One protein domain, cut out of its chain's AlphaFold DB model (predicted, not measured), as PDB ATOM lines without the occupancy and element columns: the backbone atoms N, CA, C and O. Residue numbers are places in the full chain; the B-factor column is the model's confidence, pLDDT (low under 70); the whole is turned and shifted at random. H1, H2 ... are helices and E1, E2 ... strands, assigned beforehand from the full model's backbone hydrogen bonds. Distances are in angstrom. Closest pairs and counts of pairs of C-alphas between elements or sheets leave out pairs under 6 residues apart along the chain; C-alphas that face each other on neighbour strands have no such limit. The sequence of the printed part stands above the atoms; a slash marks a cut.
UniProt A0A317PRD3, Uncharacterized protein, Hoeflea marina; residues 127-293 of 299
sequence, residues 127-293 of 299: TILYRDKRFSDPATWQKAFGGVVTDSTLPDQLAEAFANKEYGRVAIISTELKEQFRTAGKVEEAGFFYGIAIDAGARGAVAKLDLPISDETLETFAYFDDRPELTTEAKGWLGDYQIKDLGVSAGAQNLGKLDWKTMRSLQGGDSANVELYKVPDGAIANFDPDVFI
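What this domain is: This is residues 127 to 293 of the 299 residues of an uncharacterized protein of Hoeflea marina (UniProt A0A317PRD3). Two long helices, H4 and H5, lie side by side as a hairpin in the core, with H3, H7 and H8 packed on H4, while the small strand hairpin E1 and E2 covers part of H5 and H6 packs steeply on the last part of H5. H2 packs on H3, and the short helix H9 is near the end of H4. The printed part has 167 residues, with nine named helices and two named strands in the order H1 H2 H3 H4 H5 E1 E2 H6 H7 H8 H9; the sheet, in the order E1 - E2, is antiparallel and the class is mostly helix. The whole is compact, with a radius of gyration of the C-alphas of 15.5 A, and its outline is elongated, spanning 45 by 29 by 28 A.

Where its parts are: H1 begins the printed part with residues 127 to 131, its first C-alpha at (166.014, 129.097, 117.939). H2 is residues 138 to 144, and H3 is residues 154 to 163, 13.9 A from first to last C-alpha. H4, residues 167 to 183, is 24.2 A long. H5, residues 187 to 208, is the longest helix at 31.3 A, from C-alpha 187 at (143.329, 129.669, 111.421) to C-alpha 208 at (171.222, 115.384, 110.756). The strands are E1, residues 221 to 224, 9.3 A long, and E2, residues 227 to 230, 10.0 A long. H6, residues 232 to 244, measures 18.4 A. The short helices H7, residues 260 to 265, H8, residues 274 to 277, and H9, residues 281 to 285, follow; C-alpha 285 stands at (139.033, 128.093, 122.787).

How they stand to each other: H4 is the hub, touching four other helices. It touches H5 in a helical hairpin at a shallow tilt of 17 degrees, opposite ways, the closest C-alphas being those of Ala 171 and Ala 197, 4.0 A apart. With residues 167 to 173 alone H4 touches H3, closest at the C-alphas of Ala 161 and Val 170, 5.8 A; this too is a helical hairpin, at a steep tilt of 38 degrees, only just past shallow. H7 touches residues 167 to 172 of H4 alone, closest at the C-alphas of Gly 168 and Met 263, 4.7 A, at a shallow tilt of 22 degrees. H8 touches residues 172 to 177 of H4 alone, with the C-alphas of Ile 173 and Tyr 277 closest at 6.3 A. H9 is close to H4 but not clearly touching: the closest C-alphas, of Phe 181 and Ile 284, are 6.5 A apart. H2 touches H3 at a steep tilt of 62 degrees, closest at the C-alphas of Pro 138 and Pro 155, 4.8 A. H1 and H3 only just touch, with 3 pairs of C-alphas within 8 A, the closest those of Tyr 130 and Phe 162, 5.5 A. H5 touches H6 with residues 201 to 208 alone, at a steep tilt of 54 degrees, the same way; the closest C-alphas, of Ala 205 and Leu 238, are 5.4 A apart. The closest C-alphas of H5 and E2 are those of Gly 195 and Pro 228, 5.2 A. E1 and E2 form an antiparallel hairpin, with N 222 and O 229 at 2.9 A and N 224 and O 227 at 2.8 A, within hydrogen-bond range. Every O i to N i+4 pair is within hydrogen-bond range in H1, H2, H3, H4, H5, H6, H7 and H9; H8 is too short for such a pair. H4 and H6 are apart.

The domain as a whole: The two C-alphas farthest apart, those of Gly 147 and Gly 251, are 46.5 A apart. The printed part has no cut. The links from H5 to E1, residues 209 to 220, and from H6 to H7, residues 245 to 259, are long. The mean pLDDT of the printed part is 90.3, and residues 148 to 151 and 215 to 217 are under 70.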
ATOM      1  N   THR A 127     164.880 128.527 117.183       72.50
ATOM      2  CA  THR A 127     166.014 129.097 117.939       72.50
ATOM      3  C   THR A 127     165.569 130.083 119.009       72.50
ATOM      4  O   THR A 127     166.060 130.008 120.134       72.50
ATOM      5  N   ILE A 128     164.645 130.989 118.684       77.75
ATOM      6  CA  ILE A 128     164.074 131.913 119.667       77.75
ATOM      7  C   ILE A 128     163.272 131.124 120.702       77.75
ATOM      8  O   ILE A 128     163.474 131.323 121.897       77.75
ATOM      9  N   LEU A 129     162.465 130.150 120.266       81.88
ATOM     10  CA  LEU A 129     161.679 129.314 121.183       81.88
ATOM     11  C   LEU A 129     162.566 128.495 122.136       81.88
ATOM     12  O   LEU A 129     162.314 128.475 123.328       81.88
ATOM     13  N   TYR A 130     163.638 127.862 121.657       82.12
ATOM     14  CA  TYR A 130     164.553 127.051 122.471       82.12
ATOM     15  C   TYR A 130     165.407 127.892 123.429       82.12
ATOM     16  O   TYR A 130     165.904 127.368 124.424       82.12
ATOM     17  N   ARG A 131     165.635 129.175 123.124       82.19
ATOM     18  CA  ARG A 131     166.373 130.096 124.008       82.19
ATOM     19  C   ARG A 131     165.482 130.702 125.074       82.19
ATOM     20  O   ARG A 131     165.952 131.004 126.173       82.19
ATOM     21  N   ASP A 132     164.219 130.915 124.740       85.69
ATOM     22  CA  ASP A 132     163.266 131.524 125.638       85.69
ATOM     23  C   ASP A 132     162.750 130.503 126.654       85.69
ATOM     24  O   ASP A 132     162.014 129.566 126.339       85.69
ATOM     25  N   LYS A 133     163.109 130.724 127.923       87.25
ATOM     26  CA  LYS A 133     162.742 129.848 129.041       87.25
ATOM     27  C   LYS A 133     161.232 129.644 129.182       87.25
ATOM     28  O   LYS A 133     160.837 128.636 129.753       87.25
ATOM     29  N   ARG A 134     160.404 130.557 128.660       88.94
ATOM     30  CA  ARG A 134     158.940 130.428 128.648       88.94
ATOM     31  C   ARG A 134     158.480 129.188 127.881       88.94
ATOM     32  O   ARG A 134     157.545 128.524 128.302       88.94
ATOM     33  N   PHE A 135     159.154 128.822 126.792       88.00
ATOM     34  CA  PHE A 135     158.788 127.641 125.999       88.00
ATOM     35  C   PHE A 135     159.239 126.325 126.633       88.00
ATOM     36  O   PHE A 135     158.662 125.283 126.332       88.00
ATOM     37  N   SER A 136     160.235 126.372 127.519       90.44
ATOM     38  CA  SER A 136     160.706 125.236 128.321       90.44
ATOM     39  C   SER A 136     160.044 125.155 129.703       90.44
ATOM     40  O   SER A 136     160.454 124.335 130.521       90.44
ATOM     41  N   ASP A 137     159.051 126.001 129.984       91.88
ATOM     42  CA  ASP A 137     158.327 126.032 131.253       91.88
ATOM     43  C   ASP A 137     156.906 125.456 131.087       91.88
ATOM     44  O   ASP A 137     156.067 126.063 130.408       91.88
ATOM     45  N   PRO A 138     156.589 124.314 131.727       91.56
ATOM     46  CA  PRO A 138     155.250 123.735 131.675       91.56
ATOM     47  C   PRO A 138     154.152 124.684 132.170       91.56
ATOM     48  O   PRO A 138     153.050 124.690 131.616       91.56
ATOM     49  N   ALA A 139     154.437 125.526 133.171       91.88
ATOM     50  CA  ALA A 139     153.447 126.451 133.727       91.88
ATOM     51  C   ALA A 139     153.048 127.536 132.715       91.88
ATOM     52  O   ALA A 139     151.881 127.931 132.641       91.88
ATOM     53  N   THR A 140     153.996 127.981 131.889       92.06
ATOM     54  CA  THR A 140     153.732 128.909 130.786       92.06
ATOM     55  C   THR A 140     152.794 128.275 129.755       92.06
ATOM     56  O   THR A 140     151.801 128.898 129.378       92.06
ATOM     57  N   TRP A 141     153.029 127.023 129.351       91.69
ATOM     58  CA  TRP A 141     152.120 126.305 128.448       91.69
ATOM     59  C   TRP A 141     150.737 126.089 129.058       91.69
ATOM     60  O   TRP A 141     149.729 126.315 128.391       91.69
ATOM     61  N   GLN A 142     150.663 125.717 130.336       92.00
ATOM     62  CA  GLN A 142     149.389 125.581 131.038       92.00
ATOM     63  C   GLN A 142     148.605 126.901 131.032       92.00
ATOM     64  O   GLN A 142     147.402 126.901 130.758       92.00
ATOM     65  N   LYS A 143     149.283 128.030 131.278       91.88
ATOM     66  CA  LYS A 143     148.689 129.368 131.186       91.88
ATOM     67  C   LYS A 143     148.228 129.683 129.763       91.88
ATOM     68  O   LYS A 143     147.108 130.155 129.600       91.88
ATOM     69  N   ALA A 144     149.051 129.389 128.758       91.75
ATOM     70  CA  ALA A 144     148.701 129.598 127.357       91.75
ATOM     71  C   ALA A 144     147.456 128.801 126.957       91.75
ATOM     72  O   ALA A 144     146.641 129.306 126.206       91.75
ATOM     73  N   PHE A 145     147.233 127.607 127.506       91.88
ATOM     74  CA  PHE A 145     146.003 126.831 127.303       91.88
ATOM     75  C   PHE A 145     144.850 127.208 128.260       91.88
ATOM     76  O   PHE A 145     143.938 126.412 128.505       91.88
ATOM     77  N   GLY A 146     144.880 128.410 128.842       87.81
ATOM     78  CA  GLY A 146     143.815 128.942 129.696       87.81
ATOM     79  C   GLY A 146     143.691 128.271 131.068       87.81
ATOM     80  O   GLY A 146     142.643 128.372 131.701       87.81
ATOM     81  N   GLY A 147     144.711 127.540 131.529       82.38
ATOM     82  CA  GLY A 147     144.709 126.853 132.827       82.38
ATOM     83  C   GLY A 147     143.819 125.603 132.909       82.38
ATOM     84  O   GLY A 147     143.813 124.934 133.937       82.38
ATOM     85  N   VAL A 148     143.096 125.260 131.836       67.94
ATOM     86  CA  VAL A 148     142.109 124.156 131.788       67.94
ATOM     87  C   VAL A 148     142.774 122.777 131.661       67.94
ATOM     88  O   VAL A 148     142.140 121.740 131.835       67.94
ATOM     89  N   VAL A 149     144.071 122.743 131.366       68.19
ATOM     90  CA  VAL A 149     144.830 121.513 131.136       68.19
ATOM     91  C   VAL A 149     145.296 120.937 132.475       68.19
ATOM     92  O   VAL A 149     146.442 121.125 132.863       68.19
ATOM     93  N   THR A 150     144.398 120.293 133.222       59.38
ATOM     94  CA  THR A 150     144.743 119.706 134.532       59.38
ATOM     95  C   THR A 150     145.234 118.260 134.443       59.38
ATOM     96  O   THR A 150     146.013 117.851 135.296       59.38
ATOM     97  N   ASP A 151     144.851 117.523 133.389       65.38
ATOM     98  CA  ASP A 151     145.138 116.081 133.257       65.38
ATOM     99  C   ASP A 151     146.016 115.720 132.040       65.38
ATOM    100  O   ASP A 151     146.366 114.554 131.847       65.38
ATOM    101  N   SER A 152     146.369 116.686 131.184       75.12
ATOM    102  CA  SER A 152     147.218 116.409 130.016       75.12
ATOM    103  C   SER A 152     148.693 116.547 130.367       75.12
ATOM    104  O   SER A 152     149.100 117.534 130.971       75.12
ATOM    105  N   THR A 153     149.502 115.608 129.880       86.88
ATOM    106  CA  THR A 153     150.972 115.706 129.914       86.88
ATOM    107  C   THR A 153     151.525 116.604 128.806       86.88
ATOM    108  O   THR A 153     152.733 116.780 128.706       86.88
ATOM    109  N   LEU A 154     150.667 117.175 127.950       90.06
ATOM    110  CA  LEU A 154     151.087 118.005 126.825       90.06
ATOM    111  C   LEU A 154     151.958 119.209 127.236       90.06
ATOM    112  O   LEU A 154     152.977 119.397 126.573       90.06
ATOM    113  N   PRO A 155     151.623 120.017 128.270       90.56
ATOM    114  CA  PRO A 155     152.478 121.133 128.683       90.56
ATOM    115  C   PRO A 155     153.895 120.677 129.045       90.56
ATOM    116  O   PRO A 155     154.863 121.282 128.587       90.56
ATOM    117  N   ASP A 156     154.011 119.572 129.787       91.19
ATOM    118  CA  ASP A 156     155.297 118.978 130.158       91.19
ATOM    119  C   ASP A 156     156.040 118.438 128.933       91.19
ATOM    120  O   ASP A 156     157.213 118.741 128.743       91.19
ATOM    121  N   GLN A 157     155.361 117.692 128.054       92.31
ATOM    122  CA  GLN A 157     155.979 117.115 126.856       92.31
ATOM    123  C   GLN A 157     156.420 118.180 125.845       92.31
ATOM    124  O   GLN A 157     157.447 118.006 125.191       92.31
ATOM    125  N   LEU A 158     155.675 119.283 125.707       90.75
ATOM    126  CA  LEU A 158     156.101 120.439 124.916       90.75
ATOM    127  C   LEU A 158     157.354 121.059 125.524       90.75
ATOM    128  O   LEU A 158     158.365 121.185 124.835       90.75
ATOM    129  N   ALA A 159     157.295 121.410 126.810       91.25
ATOM    130  CA  ALA A 159     158.400 122.038 127.523       91.25
ATOM    131  C   ALA A 159     159.681 121.191 127.468       91.25
ATOM    132  O   ALA A 159     160.753 121.714 127.159       91.25
ATOM    133  N   GLU A 160     159.562 119.881 127.688       93.75
ATOM    134  CA  GLU A 160     160.658 118.919 127.595       93.75
ATOM    135  C   GLU A 160     161.224 118.841 126.171       93.75
ATOM    136  O   GLU A 160     162.439 118.937 125.985       93.75
ATOM    137  N   ALA A 161     160.365 118.731 125.152       94.12
ATOM    138  CA  ALA A 161     160.807 118.676 123.760       94.12
ATOM    139  C   ALA A 161     161.559 119.953 123.348       94.12
ATOM    140  O   ALA A 161     162.557 119.872 122.624       94.12
ATOM    141  N   PHE A 162     161.122 121.123 123.835       92.38
ATOM    142  CA  PHE A 162     161.847 122.381 123.648       92.38
ATOM    143  C   PHE A 162     163.183 122.392 124.402       92.38
ATOM    144  O   PHE A 162     164.217 122.678 123.798       92.38
ATOM    145  N   ALA A 163     163.197 122.026 125.683       91.38
ATOM    146  CA  ALA A 163     164.412 122.008 126.497       91.38
ATOM    147  C   ALA A 163     165.504 121.082 125.925       91.38
ATOM    148  O   ALA A 163     166.688 121.420 125.949       91.38
ATOM    149  N   ASN A 164     165.102 119.940 125.362       92.81
ATOM    150  CA  ASN A 164     166.006 118.910 124.846       92.81
ATOM    151  C   ASN A 164     166.309 119.038 123.343       92.81
ATOM    152  O   ASN A 164     167.003 118.180 122.789       92.81
ATOM    153  N   LYS A 165     165.802 120.084 122.671       91.88
ATOM    154  CA  LYS A 165     165.895 120.265 121.210       91.88
ATOM    155  C   LYS A 165     165.435 119.024 120.425       91.88
ATOM    156  O   LYS A 165     166.038 118.631 119.427       91.88
ATOM    157  N   GLU A 166     164.353 118.383 120.859       95.12
ATOM    158  CA  GLU A 166     163.789 117.202 120.198       95.12
ATOM    159  C   GLU A 166     162.980 117.610 118.960       95.12
ATOM    160  O   GLU A 166     161.751 117.559 118.948       95.12
ATOM    161  N   TYR A 167     163.677 118.041 117.903       95.00
ATOM    162  CA  TYR A 167     163.084 118.596 116.680       95.00
ATOM    163  C   TYR A 167     161.941 117.747 116.100       95.00
ATOM    164  O   TYR A 167     160.917 118.288 115.685       95.00
ATOM    165  N   GLY A 168     162.087 116.418 116.100       97.06
ATOM    166  CA  GLY A 168     161.055 115.495 115.629       97.06
ATOM    167  C   GLY A 168     159.820 115.494 116.523       97.06
ATOM    168  O   GLY A 168     158.698 115.576 116.021       97.06
ATOM    169  N   ARG A 169     160.005 115.470 117.850       97.06
ATOM    170  CA  ARG A 169     158.890 115.544 118.804       97.06
ATOM    171  C   ARG A 169     158.183 116.900 118.729       97.06
ATOM    172  O   ARG A 169     156.959 116.923 118.625       97.06
ATOM    173  N   VAL A 170     158.927 118.010 118.685       96.00
ATOM    174  CA  VAL A 170     158.369 119.367 118.509       96.00
ATOM    175  C   VAL A 170     157.547 119.459 117.225       96.00
ATOM    176  O   VAL A 170     156.422 119.962 117.252       96.00
ATOM    177  N   ALA A 171     158.069 118.936 116.112       96.75
ATOM    178  CA  ALA A 171     157.370 118.937 114.835       96.75
ATOM    179  C   ALA A 171     156.063 118.128 114.876       96.75
ATOM    180  O   ALA A 171     155.035 118.595 114.378       96.75
ATOM    181  N   ILE A 172     156.074 116.951 115.512       97.69
ATOM    182  CA  ILE A 172     154.887 116.101 115.674       97.69
ATOM    183  C   ILE A 172     153.826 116.783 116.535       97.69
ATOM    184  O   ILE A 172     152.680 116.889 116.099       97.69
ATOM    185  N   ILE A 173     154.197 117.258 117.727       95.94
ATOM    186  CA  ILE A 173     153.246 117.903 118.639       95.94
ATOM    187  C   ILE A 173     152.635 119.130 117.960       95.94
ATOM    188  O   ILE A 173     151.418 119.289 117.935       95.94
ATOM    189  N   SER A 174     153.466 119.969 117.342       95.75
ATOM    190  CA  SER A 174     153.000 121.188 116.675       95.75
ATOM    191  C   SER A 174     152.123 120.878 115.458       95.75
ATOM    192  O   SER A 174     151.141 121.570 115.207       95.75
ATOM    193  N   THR A 175     152.398 119.795 114.726       97.12
ATOM    194  CA  THR A 175     151.526 119.341 113.631       97.12
ATOM    195  C   THR A 175     150.159 118.902 114.146       97.12
ATOM    196  O   THR A 175     149.143 119.252 113.548       97.12
ATOM    197  N   GLU A 176     150.121 118.182 115.265       96.31
ATOM    198  CA  GLU A 176     148.878 117.728 115.886       96.31
ATOM    199  C   GLU A 176     148.065 118.904 116.450       96.31
ATOM    200  O   GLU A 176     146.855 118.986 116.238       96.31
ATOM    201  N   LEU A 177     148.723 119.875 117.092       95.50
ATOM    202  CA  LEU A 177     148.075 121.108 117.544       95.50
ATOM    203  C   LEU A 177     147.533 121.917 116.367       95.50
ATOM    204  O   LEU A 177     146.377 122.331 116.394       95.50
ATOM    205  N   LYS A 178     148.311 122.078 115.291       96.19
ATOM    206  CA  LYS A 178     147.853 122.744 114.064       96.19
ATOM    207  C   LYS A 178     146.526 122.164 113.571       96.19
ATOM    208  O   LYS A 178     145.619 122.935 113.263       96.19
ATOM    209  N   GLU A 179     146.403 120.839 113.471       97.31
ATOM    210  CA  GLU A 179     145.162 120.206 112.992       97.31
ATOM    211  C   GLU A 179     143.980 120.440 113.943       97.31
ATOM    212  O   GLU A 179     142.873 120.738 113.486       97.31
ATOM    213  N   GLN A 180     144.210 120.385 115.257       96.06
ATOM    214  CA  GLN A 180     143.180 120.665 116.260       96.06
ATOM    215  C   GLN A 180     142.687 122.119 116.188       96.06
ATOM    216  O   GLN A 180     141.485 122.359 116.056       96.06
ATOM    217  N   PHE A 181     143.598 123.099 116.169       96.56
ATOM    218  CA  PHE A 181     143.245 124.517 116.033       96.56
ATOM    219  C   PHE A 181     142.543 124.808 114.704       96.56
ATOM    220  O   PHE A 181     141.536 125.516 114.668       96.56
ATOM    221  N   ARG A 182     143.016 124.210 113.604       96.69
ATOM    222  CA  ARG A 182     142.387 124.365 112.288       96.69
ATOM    223  C   ARG A 182     140.960 123.822 112.276       96.69
ATOM    224  O   ARG A 182     140.075 124.483 111.737       96.69
ATOM    225  N   THR A 183     140.736 122.657 112.880       96.88
ATOM    226  CA  THR A 183     139.404 122.043 113.011       96.88
ATOM    227  C   THR A 183     138.457 122.923 113.826       96.88
ATOM    228  O   THR A 183     137.289 123.060 113.471       96.88
ATOM    229  N   ALA A 184     138.972 123.602 114.853       96.19
ATOM    230  CA  ALA A 184     138.228 124.581 115.645       96.19
ATOM    231  C   ALA A 184     138.034 125.949 114.950       96.19
ATOM    232  O   ALA A 184     137.510 126.878 115.561       96.19
ATOM    233  N   GLY A 185     138.471 126.114 113.695       95.81
ATOM    234  CA  GLY A 185     138.362 127.373 112.948       95.81
ATOM    235  C   GLY A 185     139.374 128.454 113.352       95.81
ATOM    236  O   GLY A 185     139.301 129.577 112.856       95.81
ATOM    237  N   LYS A 186     140.347 128.123 114.205       94.62
ATOM    238  CA  LYS A 186     141.414 129.015 114.672       94.62
ATOM    239  C   LYS A 186     142.596 129.019 113.701       94.62
ATOM    240  O   LYS A 186     143.615 128.356 113.897       94.62
ATOM    241  N   VAL A 187     142.405 129.704 112.572       92.69
ATOM    242  CA  VAL A 187     143.329 129.669 111.421       92.69
ATOM    243  C   VAL A 187     144.699 130.270 111.746       92.69
ATOM    244  O   VAL A 187     145.711 129.746 111.278       92.69
ATOM    245  N   GLU A 188     144.748 131.350 112.525       89.81
ATOM    246  CA  GLU A 188     146.005 132.024 112.861       89.81
ATOM    247  C   GLU A 188     146.868 131.166 113.799       89.81
ATOM    248  O   GLU A 188     148.049 130.950 113.525       89.81
ATOM    249  N   GLU A 189     146.269 130.595 114.842       92.69
ATOM    250  CA  GLU A 189     146.908 129.669 115.781       92.69
ATOM    251  C   GLU A 189     147.364 128.387 115.084       92.69
ATOM    252  O   GLU A 189     148.476 127.910 115.313       92.69
ATOM    253  N   ALA A 190     146.560 127.855 114.161       94.62
ATOM    254  CA  ALA A 190     147.004 126.758 113.313       94.62
ATOM    255  C   ALA A 190     148.238 127.160 112.486       94.62
ATOM    256  O   ALA A 190     149.197 126.398 112.390       94.62
ATOM    257  N   GLY A 191     148.249 128.372 111.922       92.00
ATOM    258  CA  GLY A 191     149.411 128.928 111.229       92.00
ATOM    259  C   GLY A 191     150.656 128.961 112.115       92.00
ATOM    260  O   GLY A 191     151.707 128.489 111.696       92.00
ATOM    261  N   PHE A 192     150.532 129.437 113.352       91.25
ATOM    262  CA  PHE A 192     151.622 129.465 114.330       91.25
ATOM    263  C   PHE A 192     152.236 128.092 114.581       91.25
ATOM    264  O   PHE A 192     153.436 127.909 114.380       91.25
ATOM    265  N   PHE A 193     151.412 127.104 114.933       93.88
ATOM    266  CA  PHE A 193     151.901 125.749 115.171       93.88
ATOM    267  C   PHE A 193     152.462 125.100 113.901       93.88
ATOM    268  O   PHE A 193     153.437 124.353 113.971       93.88
ATOM    269  N   TYR A 194     151.920 125.420 112.723       94.75
ATOM    270  CA  TYR A 194     152.522 124.979 111.467       94.75
ATOM    271  C   TYR A 194     153.917 125.577 111.251       94.75
ATOM    272  O   TYR A 194     154.821 124.847 110.852       94.75
ATOM    273  N   GLY A 195     154.108 126.863 111.562       92.38
ATOM    274  CA  GLY A 195     155.410 127.533 111.518       92.38
ATOM    275  C   GLY A 195     156.439 126.856 112.423       92.38
ATOM    276  O   GLY A 195     157.532 126.527 111.966       92.38
ATOM    277  N   ILE A 196     156.056 126.545 113.667       93.56
ATOM    278  CA  ILE A 196     156.903 125.786 114.602       93.56
ATOM    279  C   ILE A 196     157.248 124.408 114.030       93.56
ATOM    280  O   ILE A 196     158.405 123.993 114.080       93.56
ATOM    281  N   ALA A 197     156.262 123.700 113.471       95.50
ATOM    282  CA  ALA A 197     156.472 122.356 112.946       95.50
ATOM    283  C   ALA A 197     157.494 122.333 111.802       95.50
ATOM    284  O   ALA A 197     158.431 121.531 111.829       95.50
ATOM    285  N   ILE A 198     157.334 123.217 110.811       95.19
ATOM    286  CA  ILE A 198     158.242 123.275 109.660       95.19
ATOM    287  C   ILE A 198     159.630 123.784 110.050       95.19
ATOM    288  O   ILE A 198     160.613 123.234 109.557       95.19
ATOM    289  N   ASP A 199     159.730 124.749 110.971       93.38
ATOM    290  CA  ASP A 199     161.023 125.229 111.464       93.38
ATOM    291  C   ASP A 199     161.782 124.124 112.207       93.38
ATOM    292  O   ASP A 199     162.934 123.839 111.876       93.38
ATOM    293  N   ALA A 200     161.114 123.423 113.130       94.44
ATOM    294  CA  ALA A 200     161.705 122.294 113.838       94.44
ATOM    295  C   ALA A 200     162.141 121.187 112.865       94.44
ATOM    296  O   ALA A 200     163.256 120.677 112.967       94.44
ATOM    297  N   GLY A 201     161.309 120.858 111.874       95.31
ATOM    298  CA  GLY A 201     161.635 119.874 110.843       95.31
ATOM    299  C   GLY A 201     162.878 120.238 110.022       95.31
ATOM    300  O   GLY A 201     163.768 119.406 109.847       95.31
ATOM    301  N   ALA A 202     162.968 121.486 109.552       94.81
ATOM    302  CA  ALA A 202     164.119 121.970 108.793       94.81
ATOM    303  C   ALA A 202     165.401 121.997 109.636       94.81
ATOM    304  O   ALA A 202     166.447 121.550 109.170       94.81
ATOM    305  N   ARG A 203     165.330 122.443 110.896       92.56
ATOM    306  CA  ARG A 203     166.482 122.417 111.812       92.56
ATOM    307  C   ARG A 203     166.937 121.004 112.139       92.56
ATOM    308  O   ARG A 203     168.133 120.736 112.141       92.56
ATOM    309  N   GLY A 204     165.998 120.084 112.350       94.12
ATOM    310  CA  GLY A 204     166.313 118.674 112.539       94.12
ATOM    311  C   GLY A 204     167.050 118.082 111.334       94.12
ATOM    312  O   GLY A 204     168.008 117.334 111.517       94.12
ATOM    313  N   ALA A 205     166.656 118.452 110.111       95.06
ATOM    314  CA  ALA A 205     167.359 118.052 108.893       95.06
ATOM    315  C   ALA A 205     168.777 118.642 108.822       95.06
ATOM    316  O   ALA A 205     169.724 117.904 108.568       95.06
ATOM    317  N   VAL A 206     168.943 119.938 109.113       93.44
ATOM    318  CA  VAL A 206     170.262 120.598 109.188       93.44
ATOM    319  C   VAL A 206     171.176 119.894 110.196       93.44
ATOM    320  O   VAL A 206     172.315 119.571 109.860       93.44
ATOM    321  N   ALA A 207     170.661 119.581 111.390       91.94
ATOM    322  CA  ALA A 207     171.400 118.870 112.431       91.94
ATOM    323  C   ALA A 207     171.790 117.442 112.012       91.94
ATOM    324  O   ALA A 207     172.881 116.980 112.333       91.94
ATOM    325  N   LYS A 208     170.925 116.730 111.278       94.19
ATOM    326  CA  LYS A 208     171.222 115.384 110.756       94.19
ATOM    327  C   LYS A 208     172.251 115.390 109.632       94.19
ATOM    328  O   LYS A 208     173.058 114.471 109.549       94.19
ATOM    329  N   LEU A 209     172.228 116.423 108.796       93.31
ATOM    330  CA  LEU A 209     173.167 116.606 107.693       93.31
ATOM    331  C   LEU A 209     174.536 117.149 108.131       93.31
ATOM    332  O   LEU A 209     175.418 117.249 107.280       93.31
ATOM    333  N   ASP A 210     174.704 117.500 109.412       90.19
ATOM    334  CA  ASP A 210     175.929 118.082 109.982       90.19
ATOM    335  C   ASP A 210     176.414 119.317 109.197       90.19
ATOM    336  O   ASP A 210     177.598 119.495 108.900       90.19
ATOM    337  N   LEU A 211     175.468 120.167 108.775       86.94
ATOM    338  CA  LEU A 211     175.806 121.376 108.030       86.94
ATOM    339  C   LEU A 211     176.396 122.428 108.986       86.94
ATOM    340  O   LEU A 211     175.834 122.648 110.061       86.94
ATOM    341  N   PRO A 212     177.470 123.144 108.598       85.19
ATOM    342  CA  PRO A 212     178.133 124.144 109.439       85.19
ATOM    343  C   PRO A 212     177.361 125.473 109.449       85.19
ATOM    344  O   PRO A 212     177.890 126.531 109.106       85.19
ATOM    345  N   ILE A 213     176.080 125.415 109.798       77.88
ATOM    346  CA  ILE A 213     175.158 126.546 109.830       77.88
ATOM    347  C   ILE A 213     174.915 126.900 111.293       77.88
ATOM    348  O   ILE A 213     174.576 126.039 112.102       77.88
ATOM    349  N   SER A 214     175.081 128.176 111.643       76.19
ATOM    350  CA  SER A 214     174.743 128.633 112.988       76.19
ATOM    351  C   SER A 214     173.237 128.529 113.217       76.19
ATOM    352  O   SER A 214     172.451 129.089 112.450       76.19
ATOM    353  N   ASP A 215     172.840 127.897 114.324       68.38
ATOM    354  CA  ASP A 215     171.451 127.882 114.801       68.38
ATOM    355  C   ASP A 215     170.863 129.306 114.900       68.38
ATOM    356  O   ASP A 215     169.653 129.481 114.742       68.38
ATOM    357  N   GLU A 216     171.706 130.316 115.150       66.81
ATOM    358  CA  GLU A 216     171.331 131.722 115.382       66.81
ATOM    359  C   GLU A 216     170.892 132.470 114.136       66.81
ATOM    360  O   GLU A 216     170.012 133.319 114.210       66.81
ATOM    361  N   THR A 217     171.511 132.169 113.001       67.62
ATOM    362  CA  THR A 217     171.301 132.910 111.751       67.62
ATOM    363  C   THR A 217     170.413 132.145 110.780       67.62
ATOM    364  O   THR A 217     170.232 132.558 109.639       67.62
ATOM    365  N   LEU A 218     169.912 130.987 111.205       75.25
ATOM    366  CA  LEU A 218     169.186 130.071 110.353       75.25
ATOM    367  C   LEU A 218     167.729 130.514 110.175       75.25
ATOM    368  O   LEU A 218     166.885 130.266 111.040       75.25
ATOM    369  N   GLU A 219     167.437 131.123 109.029       79.06
ATOM    370  CA  GLU A 219     166.075 131.410 108.577       79.06
ATOM    371  C   GLU A 219     165.492 130.202 107.834       79.06
ATOM    372  O   GLU A 219     165.778 129.957 106.660       79.06
ATOM    373  N   THR A 220     164.656 129.415 108.513       82.94
ATOM    374  CA  THR A 220     164.074 128.212 107.896       82.94
ATOM    375  C   THR A 220     162.744 128.466 107.193       82.94
ATOM    376  O   THR A 220     162.389 127.741 106.264       82.94
ATOM    377  N   PHE A 221     161.994 129.487 107.605       84.44
ATOM    378  CA  PHE A 221     160.677 129.784 107.057       84.44
ATOM    379  C   PHE A 221     160.416 131.286 106.991       84.44
ATOM    380  O   PHE A 221     161.029 132.083 107.697       84.44
ATOM    381  N   ALA A 222     159.460 131.655 106.146       83.00
ATOM    382  CA  ALA A 222     158.917 133.000 106.052       83.00
ATOM    383  C   ALA A 222     157.399 132.937 105.848       83.00
ATOM    384  O   ALA A 222     156.848 131.901 105.477       83.00
ATOM    385  N   TYR A 223     156.707 134.051 106.080       78.81
ATOM    386  CA  TYR A 223     155.273 134.145 105.804       78.81
ATOM    387  C   TYR A 223     155.018 134.531 104.341       78.81
ATOM    388  O   TYR A 223     155.354 135.646 103.931       78.81
ATOM    389  N   PHE A 224     154.368 133.648 103.586       79.06
ATOM    390  CA  PHE A 224     153.874 133.874 102.225       79.06
ATOM    391  C   PHE A 224     152.345 133.846 102.250       79.06
ATOM    392  O   PHE A 224     151.760 132.873 102.722       79.06
ATOM    393  N   ASP A 225     151.698 134.925 101.800       78.38
ATOM    394  CA  ASP A 225     150.236 135.084 101.861       78.38
ATOM    395  C   ASP A 225     149.659 134.677 103.225       78.38
ATOM    396  O   ASP A 225     148.775 133.827 103.336       78.38
ATOM    397  N   ASP A 226     150.243 135.234 104.290       75.19
ATOM    398  CA  ASP A 226     149.848 134.997 105.681       75.19
ATOM    399  C   ASP A 226     150.025 133.574 106.220       75.19
ATOM    400  O   ASP A 226     149.628 133.301 107.360       75.19
ATOM    401  N   ARG A 227     150.688 132.691 105.471       84.19
ATOM    402  CA  ARG A 227     150.998 131.320 105.883       84.19
ATOM    403  C   ARG A 227     152.504 131.130 106.021       84.19
ATOM    404  O   ARG A 227     153.242 131.568 105.140       84.19
ATOM    405  N   PRO A 228     152.984 130.478 107.089       88.88
ATOM    406  CA  PRO A 228     154.393 130.148 107.169       88.88
ATOM    407  C   PRO A 228     154.715 129.049 106.157       88.88
ATOM    408  O   PRO A 228     154.033 128.026 106.093       88.88
ATOM    409  N   GLU A 229     155.760 129.256 105.366       91.31
ATOM    410  CA  GLU A 229     156.318 128.248 104.474       91.31
ATOM    411  C   GLU A 229     157.836 128.227 104.584       91.31
ATOM    412  O   GLU A 229     158.473 129.262 104.788       91.31
ATOM    413  N   LEU A 230     158.417 127.043 104.388       92.44
ATOM    414  CA  LEU A 230     159.863 126.891 104.317       92.44
ATOM    415  C   LEU A 230     160.448 127.776 103.211       92.44
ATOM    416  O   LEU A 230     159.904 127.838 102.098       92.44
ATOM    417  N   THR A 231     161.584 128.404 103.507       90.88
ATOM    418  CA  THR A 231     162.394 129.100 102.501       90.88
ATOM    419  C   THR A 231     162.880 128.104 101.446       90.88
ATOM    420  O   THR A 231     162.900 126.889 101.667       90.88
ATOM    421  N   THR A 232     163.271 128.591 100.266       91.56
ATOM    422  CA  THR A 232     163.817 127.722  99.207       91.56
ATOM    423  C   THR A 232     165.017 126.919  99.701       91.56
ATOM    424  O   THR A 232     165.128 125.733  99.401       91.56
ATOM    425  N   GLU A 233     165.883 127.548 100.494       91.62
ATOM    426  CA  GLU A 233     167.064 126.905 101.061       91.62
ATOM    427  C   GLU A 233     166.684 125.805 102.061       91.62
ATOM    428  O   GLU A 233     167.143 124.670 101.937       91.62
ATOM    429  N   ALA A 234     165.739 126.085 102.965       93.06
ATOM    430  CA  ALA A 234     165.264 125.104 103.934       93.06
ATOM    431  C   ALA A 234     164.518 123.921 103.305       93.06
ATOM    432  O   ALA A 234     164.677 122.784 103.754       93.06
ATOM    433  N   LYS A 235     163.757 124.157 102.226       95.31
ATOM    434  CA  LYS A 235     163.189 123.078 101.396       95.31
ATOM    435  C   LYS A 235     164.299 122.198 100.811       95.31
ATOM    436  O   LYS A 235     164.143 120.978 100.778       95.31
ATOM    437  N   GLY A 236     165.413 122.805 100.393       95.19
ATOM    438  CA  GLY A 236     166.610 122.114  99.915       95.19
ATOM    439  C   GLY A 236     167.230 121.208 100.977       95.19
ATOM    440  O   GLY A 236     167.359 120.010 100.739       95.19
ATOM    441  N   TRP A 237     167.528 121.732 102.172       95.56
ATOM    442  CA  TRP A 237     168.097 120.926 103.264       95.56
ATOM    443  C   TRP A 237     167.188 119.767 103.672       95.56
ATOM    444  O   TRP A 237     167.652 118.640 103.852       95.56
ATOM    445  N   LEU A 238     165.880 120.016 103.783       96.44
ATOM    446  CA  LEU A 238     164.918 118.970 104.116       96.44
ATOM    447  C   LEU A 238     164.862 117.889 103.025       96.44
ATOM    448  O   LEU A 238     164.803 116.701 103.342       96.44
ATOM    449  N   GLY A 239     164.918 118.286 101.752       97.19
ATOM    450  CA  GLY A 239     164.986 117.362 100.620       97.19
ATOM    451  C   GLY A 239     166.264 116.521 100.617       97.19
ATOM    452  O   GLY A 239     166.196 115.302 100.465       97.19
ATOM    453  N   ASP A 240     167.419 117.140 100.860       97.12
ATOM    454  CA  ASP A 240     168.705 116.445 100.952       97.12
ATOM    455  C   ASP A 240     168.706 115.396 102.068       97.12
ATOM    456  O   ASP A 240     169.156 114.269 101.854       97.12
ATOM    457  N   TYR A 241     168.156 115.743 103.235       97.50
ATOM    458  CA  TYR A 241     167.961 114.813 104.345       97.50
ATOM    459  C   TYR A 241     167.063 113.635 103.943       97.50
ATOM    460  O   TYR A 241     167.418 112.472 104.129       97.50
ATOM    461  N   GLN A 242     165.915 113.916 103.323       98.06
ATOM    462  CA  GLN A 242     164.978 112.885 102.874       98.06
ATOM    463  C   GLN A 242     165.600 111.919 101.857       98.06
ATOM    464  O   GLN A 242     165.329 110.717 101.907       98.06
ATOM    465  N   ILE A 243     166.440 112.412 100.948       97.31
ATOM    466  CA  ILE A 243     167.152 111.566  99.982       97.31
ATOM    467  C   ILE A 243     168.211 110.724 100.694       97.31
ATOM    468  O   ILE A 243     168.212 109.501 100.548       97.31
ATOM    469  N   LYS A 244     169.104 111.370 101.454       96.50
ATOM    470  CA  LYS A 244     170.288 110.727 102.042       96.50
ATOM    471  C   LYS A 244     169.928 109.730 103.138       96.50
ATOM    472  O   LYS A 244     170.426 108.609 103.111       96.50
ATOM    473  N   ASP A 245     169.041 110.115 104.051       96.12
ATOM    474  CA  ASP A 245     168.765 109.340 105.263       96.12
ATOM    475  C   ASP A 245     167.462 108.542 105.188       96.12
ATOM    476  O   ASP A 245     167.334 107.501 105.833       96.12
ATOM    477  N   LEU A 246     166.481 108.990 104.394       96.12
ATOM    478  CA  LEU A 246     165.173 108.321 104.294       96.12
ATOM    479  C   LEU A 246     164.964 107.562 102.981       96.12
ATOM    480  O   LEU A 246     163.923 106.906 102.828       96.12
ATOM    481  N   GLY A 247     165.922 107.641 102.051       95.50
ATOM    482  CA  GLY A 247     165.882 106.965 100.756       95.50
ATOM    483  C   GLY A 247     164.753 107.449  99.843       95.50
ATOM    484  O   GLY A 247     164.232 106.672  99.040       95.50
ATOM    485  N   VAL A 248     164.308 108.699  99.993       95.81
ATOM    486  CA  VAL A 248     163.293 109.298  99.116       95.81
ATOM    487  C   VAL A 248     163.914 109.585  97.746       95.81
ATOM    488  O   VAL A 248     165.048 110.037  97.643       95.81
ATOM    489  N   SER A 249     163.172 109.324  96.667       94.44
ATOM    490  CA  SER A 249     163.641 109.633  95.312       94.44
ATOM    491  C   SER A 249     163.739 111.145  95.089       94.44
ATOM    492  O   SER A 249     162.816 111.882  95.439       94.44
ATOM    493  N   ALA A 250     164.798 111.601  94.413       92.25
ATOM    494  CA  ALA A 250     165.010 113.013  94.081       92.25
ATOM    495  C   ALA A 250     163.887 113.635  93.218       92.25
ATOM    496  O   ALA A 250     163.755 114.853  93.162       92.25
ATOM    497  N   GLY A 251     163.063 112.815  92.554       89.94
ATOM    498  CA  GLY A 251     161.895 113.260  91.783       89.94
ATOM    499  C   GLY A 251     160.559 113.173  92.531       89.94
ATOM    500  O   GLY A 251     159.506 113.322  91.910       89.94
ATOM    501  N   ALA A 252     160.558 112.858  93.829       92.06
ATOM    502  CA  ALA A 252     159.323 112.688  94.587       92.06
ATOM    503  C   ALA A 252     158.568 114.021  94.745       92.06
ATOM    504  O   ALA A 252     159.137 115.034  95.137       92.06
ATOM    505  N   GLN A 253     157.249 114.007  94.531       89.56
ATOM    506  CA  GLN A 253     156.399 115.208  94.633       89.56
ATOM    507  C   GLN A 253     156.352 115.841  96.037       89.56
ATOM    508  O   GLN A 253     155.938 116.995  96.189       89.56
ATOM    509  N   ASN A 254     156.731 115.084  97.068       88.56
ATOM    510  CA  ASN A 254     156.761 115.537  98.460       88.56
ATOM    511  C   ASN A 254     158.176 115.815  98.973       88.56
ATOM    512  O   ASN A 254     158.342 116.074 100.161       88.56
ATOM    513  N   LEU A 255     159.178 115.788  98.092       94.12
ATOM    514  CA  LEU A 255     160.538 116.152  98.456       94.12
ATOM    515  C   LEU A 255     160.590 117.599  98.971       94.12
ATOM    516  O   LEU A 255     159.964 118.494  98.398       94.12
ATOM    517  N   GLY A 256     161.313 117.816 100.069       93.81
ATOM    518  CA  GLY A 256     161.429 119.121 100.717       93.81
ATOM    519  C   GLY A 256     160.154 119.575 101.435       93.81
ATOM    520  O   GLY A 256     160.058 120.736 101.833       93.81
ATOM    521  N   LYS A 257     159.165 118.687 101.612       95.00
ATOM    522  CA  LYS A 257     157.986 118.921 102.458       95.00
ATOM    523  C   LYS A 257     158.104 118.115 103.740       95.00
ATOM    524  O   LYS A 257     158.542 116.969 103.715       95.00
ATOM    525  N   LEU A 258     157.658 118.695 104.849       95.69
ATOM    526  CA  LEU A 258     157.606 117.984 106.116       95.69
ATOM    527  C   LEU A 258     156.444 116.984 106.111       95.69
ATOM    528  O   LEU A 258     155.287 117.372 105.956       95.69
ATOM    529  N   ASP A 259     156.756 115.705 106.292       95.00
ATOM    530  CA  ASP A 259     155.775 114.630 106.416       95.00
ATOM    531  C   ASP A 259     156.005 113.798 107.686       95.00
ATOM    532  O   ASP A 259     157.007 113.948 108.389       95.00
ATOM    533  N   TRP A 260     155.063 112.903 107.991       95.38
ATOM    534  CA  TRP A 260     155.141 112.052 109.180       95.38
ATOM    535  C   TRP A 260     156.398 111.190 109.220       95.38
ATOM    536  O   TRP A 260     156.989 111.047 110.286       95.38
ATOM    537  N   LYS A 261     156.833 110.641 108.079       96.00
ATOM    538  CA  LYS A 261     158.044 109.813 108.018       96.00
ATOM    539  C   LYS A 261     159.270 110.628 108.427       96.00
ATOM    540  O   LYS A 261     160.061 110.161 109.239       96.00
ATOM    541  N   THR A 262     159.374 111.846 107.907       97.06
ATOM    542  CA  THR A 262     160.449 112.793 108.201       97.06
ATOM    543  C   THR A 262     160.421 113.220 109.661       97.06
ATOM    544  O   THR A 262     161.437 113.156 110.336       97.06
ATOM    545  N   MET A 263     159.262 113.602 110.203       98.00
ATOM    546  CA  MET A 263     159.180 114.009 111.609       98.00
ATOM    547  C   MET A 263     159.556 112.870 112.567       98.00
ATOM    548  O   MET A 263     160.244 113.096 113.560       98.00
ATOM    549  N   ARG A 264     159.147 111.635 112.251       97.81
ATOM    550  CA  ARG A 264     159.435 110.435 113.053       97.81
ATOM    551  C   ARG A 264     160.912 110.042 113.063       97.81
ATOM    552  O   ARG A 264     161.354 109.441 114.032       97.81
ATOM    553  N   SER A 265     161.662 110.350 112.009       97.31
ATOM    554  CA  SER A 265     163.086 110.010 111.899       97.31
ATOM    555  C   SER A 265     164.024 111.044 112.535       97.31
ATOM    556  O   SER A 265     165.224 110.793 112.685       97.31
ATOM    557  N   LEU A 266     163.494 112.212 112.900       97.31
ATOM    558  CA  LEU A 266     164.211 113.255 113.627       97.31
ATOM    559  C   LEU A 266     164.216 112.974 115.139       97.31
ATOM    560  O   LEU A 266     163.432 112.177 115.650       97.31
ATOM    561  N   GLN A 267     165.113 113.642 115.869       96.56
ATOM    562  CA  GLN A 267     165.310 113.434 117.309       96.56
ATOM    563  C   GLN A 267     164.001 113.575 118.108       96.56
ATOM    564  O   GLN A 267     163.268 114.550 117.937       96.56
ATOM    565  N   GLY A 268     163.714 112.587 118.964       96.56
ATOM    566  CA  GLY A 268     162.500 112.490 119.786       96.56
ATOM    567  C   GLY A 268     161.227 112.099 119.022       96.56
ATOM    568  O   GLY A 268     160.215 111.775 119.647       96.56
ATOM    569  N   GLY A 269     161.256 112.094 117.685       97.12
ATOM    570  CA  GLY A 269     160.084 111.837 116.855       97.12
ATOM    571  C   GLY A 269     159.560 110.404 116.957       97.12
ATOM    572  O   GLY A 269     158.351 110.187 116.980       97.12
ATOM    573  N   ASP A 270     160.440 109.414 117.062       96.44
ATOM    574  CA  ASP A 270     160.093 107.993 117.189       96.44
ATOM    575  C   ASP A 270     159.272 107.689 118.454       96.44
ATOM    576  O   ASP A 270     158.299 106.938 118.397       96.44
ATOM    577  N   SER A 271     159.603 108.343 119.565       93.44
ATOM    578  CA  SER A 271     158.942 108.183 120.864       93.44
ATOM    579  C   SER A 271     157.650 108.998 121.032       93.44
ATOM    580  O   SER A 271     156.925 108.802 122.006       93.44
ATOM    581  N   ALA A 272     157.350 109.928 120.120       93.25
ATOM    582  CA  ALA A 272     156.203 110.826 120.251       93.25
ATOM    583  C   ALA A 272     154.862 110.074 120.111       93.25
ATOM    584  O   ALA A 272     154.664 109.296 119.176       93.25
ATOM    585  N   ASN A 273     153.888 110.321 120.982       89.94
ATOM    586  CA  ASN A 273     152.580 109.665 120.902       89.94
ATOM    587  C   ASN A 273     151.472 110.693 120.664       89.94
ATOM    588  O   ASN A 273     151.101 111.424 121.576       89.94
ATOM    589  N   VAL A 274     150.928 110.712 119.442       88.06
ATOM    590  CA  VAL A 274     149.915 111.690 119.003       88.06
ATOM    591  C   VAL A 274     148.637 111.663 119.839       88.06
ATOM    592  O   VAL A 274     148.014 112.704 120.033       88.06
ATOM    593  N   GLU A 275     148.283 110.507 120.403       86.31
ATOM    594  CA  GLU A 275     147.108 110.376 121.269       86.31
ATOM    595  C   GLU A 275     147.280 111.127 122.599       86.31
ATOM    596  O   GLU A 275     146.297 111.535 123.209       86.31
ATOM    597  N   LEU A 276     148.524 111.373 123.033       85.56
ATOM    598  CA  LEU A 276     148.825 112.155 124.239       85.56
ATOM    599  C   LEU A 276     148.796 113.673 123.993       85.56
ATOM    600  O   LEU A 276     148.899 114.441 124.947       85.56
ATOM    601  N   TYR A 277     148.656 114.118 122.739       89.62
ATOM    602  CA  TYR A 277     148.704 115.538 122.354       89.62
ATOM    603  C   TYR A 277     147.329 116.141 122.074       89.62
ATOM    604  O   TYR A 277     147.227 117.258 121.563       89.62
ATOM    605  N   LYS A 278     146.259 115.415 122.408       88.44
ATOM    606  CA  LYS A 278     144.892 115.921 122.308       88.44
ATOM    607  C   LYS A 278     144.640 116.967 123.389       88.44
ATOM    608  O   LYS A 278     144.941 116.761 124.566       88.44
ATOM    609  N   VAL A 279     144.077 118.091 122.970       88.38
ATOM    610  CA  VAL A 279     143.746 119.234 123.813       88.38
ATOM    611  C   VAL A 279     142.226 119.322 123.925       88.38
ATOM    612  O   VAL A 279     141.545 119.251 122.904       88.38
ATOM    613  N   PRO A 280     141.663 119.482 125.135       89.69
ATOM    614  CA  PRO A 280     140.230 119.713 125.290       89.69
ATOM    615  C   PRO A 280     139.776 120.988 124.566       89.69
ATOM    616  O   PRO A 280     140.485 121.997 124.583       89.69
ATOM    617  N   ASP A 281     138.553 120.996 124.031       90.62
ATOM    618  CA  ASP A 281     137.994 122.140 123.290       90.62
ATOM    619  C   ASP A 281     138.073 123.464 124.070       90.62
ATOM    620  O   ASP A 281     138.364 124.512 123.497       90.62
ATOM    621  N   GLY A 282     137.878 123.424 125.395       90.50
ATOM    622  CA  GLY A 282     137.996 124.606 126.255       90.50
ATOM    623  C   GLY A 282     139.406 125.207 126.278       90.50
ATOM    624  O   GLY A 282     139.548 126.427 126.314       90.50
ATOM    625  N   ALA A 283     140.449 124.380 126.204       91.75
ATOM    626  CA  ALA A 283     141.833 124.844 126.127       91.75
ATOM    627  C   ALA A 283     142.173 125.389 124.729       91.75
ATOM    628  O   ALA A 283     142.882 126.386 124.622       91.75
ATOM    629  N   ILE A 284     141.609 124.809 123.663       93.00
ATOM    630  CA  ILE A 284     141.714 125.369 122.305       93.00
ATOM    631  C   ILE A 284     141.032 126.739 122.247       93.00
ATOM    632  O   ILE A 284     141.619 127.703 121.755       93.00
ATOM    633  N   ALA A 285     139.810 126.855 122.775       91.88
ATOM    634  CA  ALA A 285     139.033 128.093 122.787       91.88
ATOM    635  C   ALA A 285     139.747 129.224 123.543       91.88
ATOM    636  O   ALA A 285     139.795 130.347 123.042       91.88
ATOM    637  N   ASN A 286     140.371 128.902 124.677       92.00
ATOM    638  CA  ASN A 286     141.050 129.860 125.549       92.00
ATOM    639  C   ASN A 286     142.554 130.001 125.277       92.00
ATOM    640  O   ASN A 286     143.248 130.607 126.089       92.00
ATOM    641  N   PHE A 287     143.063 129.432 124.179       93.25
ATOM    642  CA  PHE A 287     144.483 129.532 123.872       93.25
ATOM    643  C   PHE A 287     144.919 130.990 123.704       93.25
ATOM    644  O   PHE A 287     144.388 131.698 122.845       93.25
ATOM    645  N   ASP A 288     145.901 131.397 124.500       91.50
ATOM    646  CA  ASP A 288     146.502 132.720 124.495       91.50
ATOM    647  C   ASP A 288     147.988 132.622 124.114       91.50
ATOM    648  O   ASP A 288     148.831 132.275 124.952       91.50
ATOM    649  N   PRO A 289     148.342 132.925 122.855       86.12
ATOM    650  CA  PRO A 289     149.736 132.937 122.447       86.12
ATOM    651  C   PRO A 289     150.535 134.114 123.023       86.12
ATOM    652  O   PRO A 289     151.765 134.056 123.009       86.12
ATOM    653  N   ASP A 290     149.888 135.164 123.538       85.50
ATOM    654  CA  ASP A 290     150.563 136.385 124.011       85.50
ATOM    655  C   ASP A 290     151.319 136.159 125.319       85.50
ATOM    656  O   ASP A 290     152.217 136.916 125.682       85.50
ATOM    657  N   VAL A 291     151.066 135.027 125.976       87.56
ATOM    658  CA  VAL A 291     151.915 134.509 127.051       87.56
ATOM    659  C   VAL A 291     153.368 134.305 126.575       87.56
ATOM    660  O   VAL A 291     154.308 134.445 127.365       87.56
ATOM    661  N   PHE A 292     153.571 134.029 125.282       83.50
ATOM    662  CA  PHE A 292     154.882 133.790 124.680       83.50
ATOM    663  C   PHE A 292     155.457 134.976 123.905       83.50
ATOM    664  O   PHE A 292     156.673 135.039 123.717       83.50
ATOM    665  N   ILE A 293     154.626 135.900 123.420       79.75
ATOM    666  CA  ILE A 293     155.062 136.944 122.484       79.75
ATOM    667  C   ILE A 293     154.585 138.331 122.880       79.75
ATOM    668  O   ILE A 293     153.456 138.535 123.313       79.75
TER     669      ILE A 293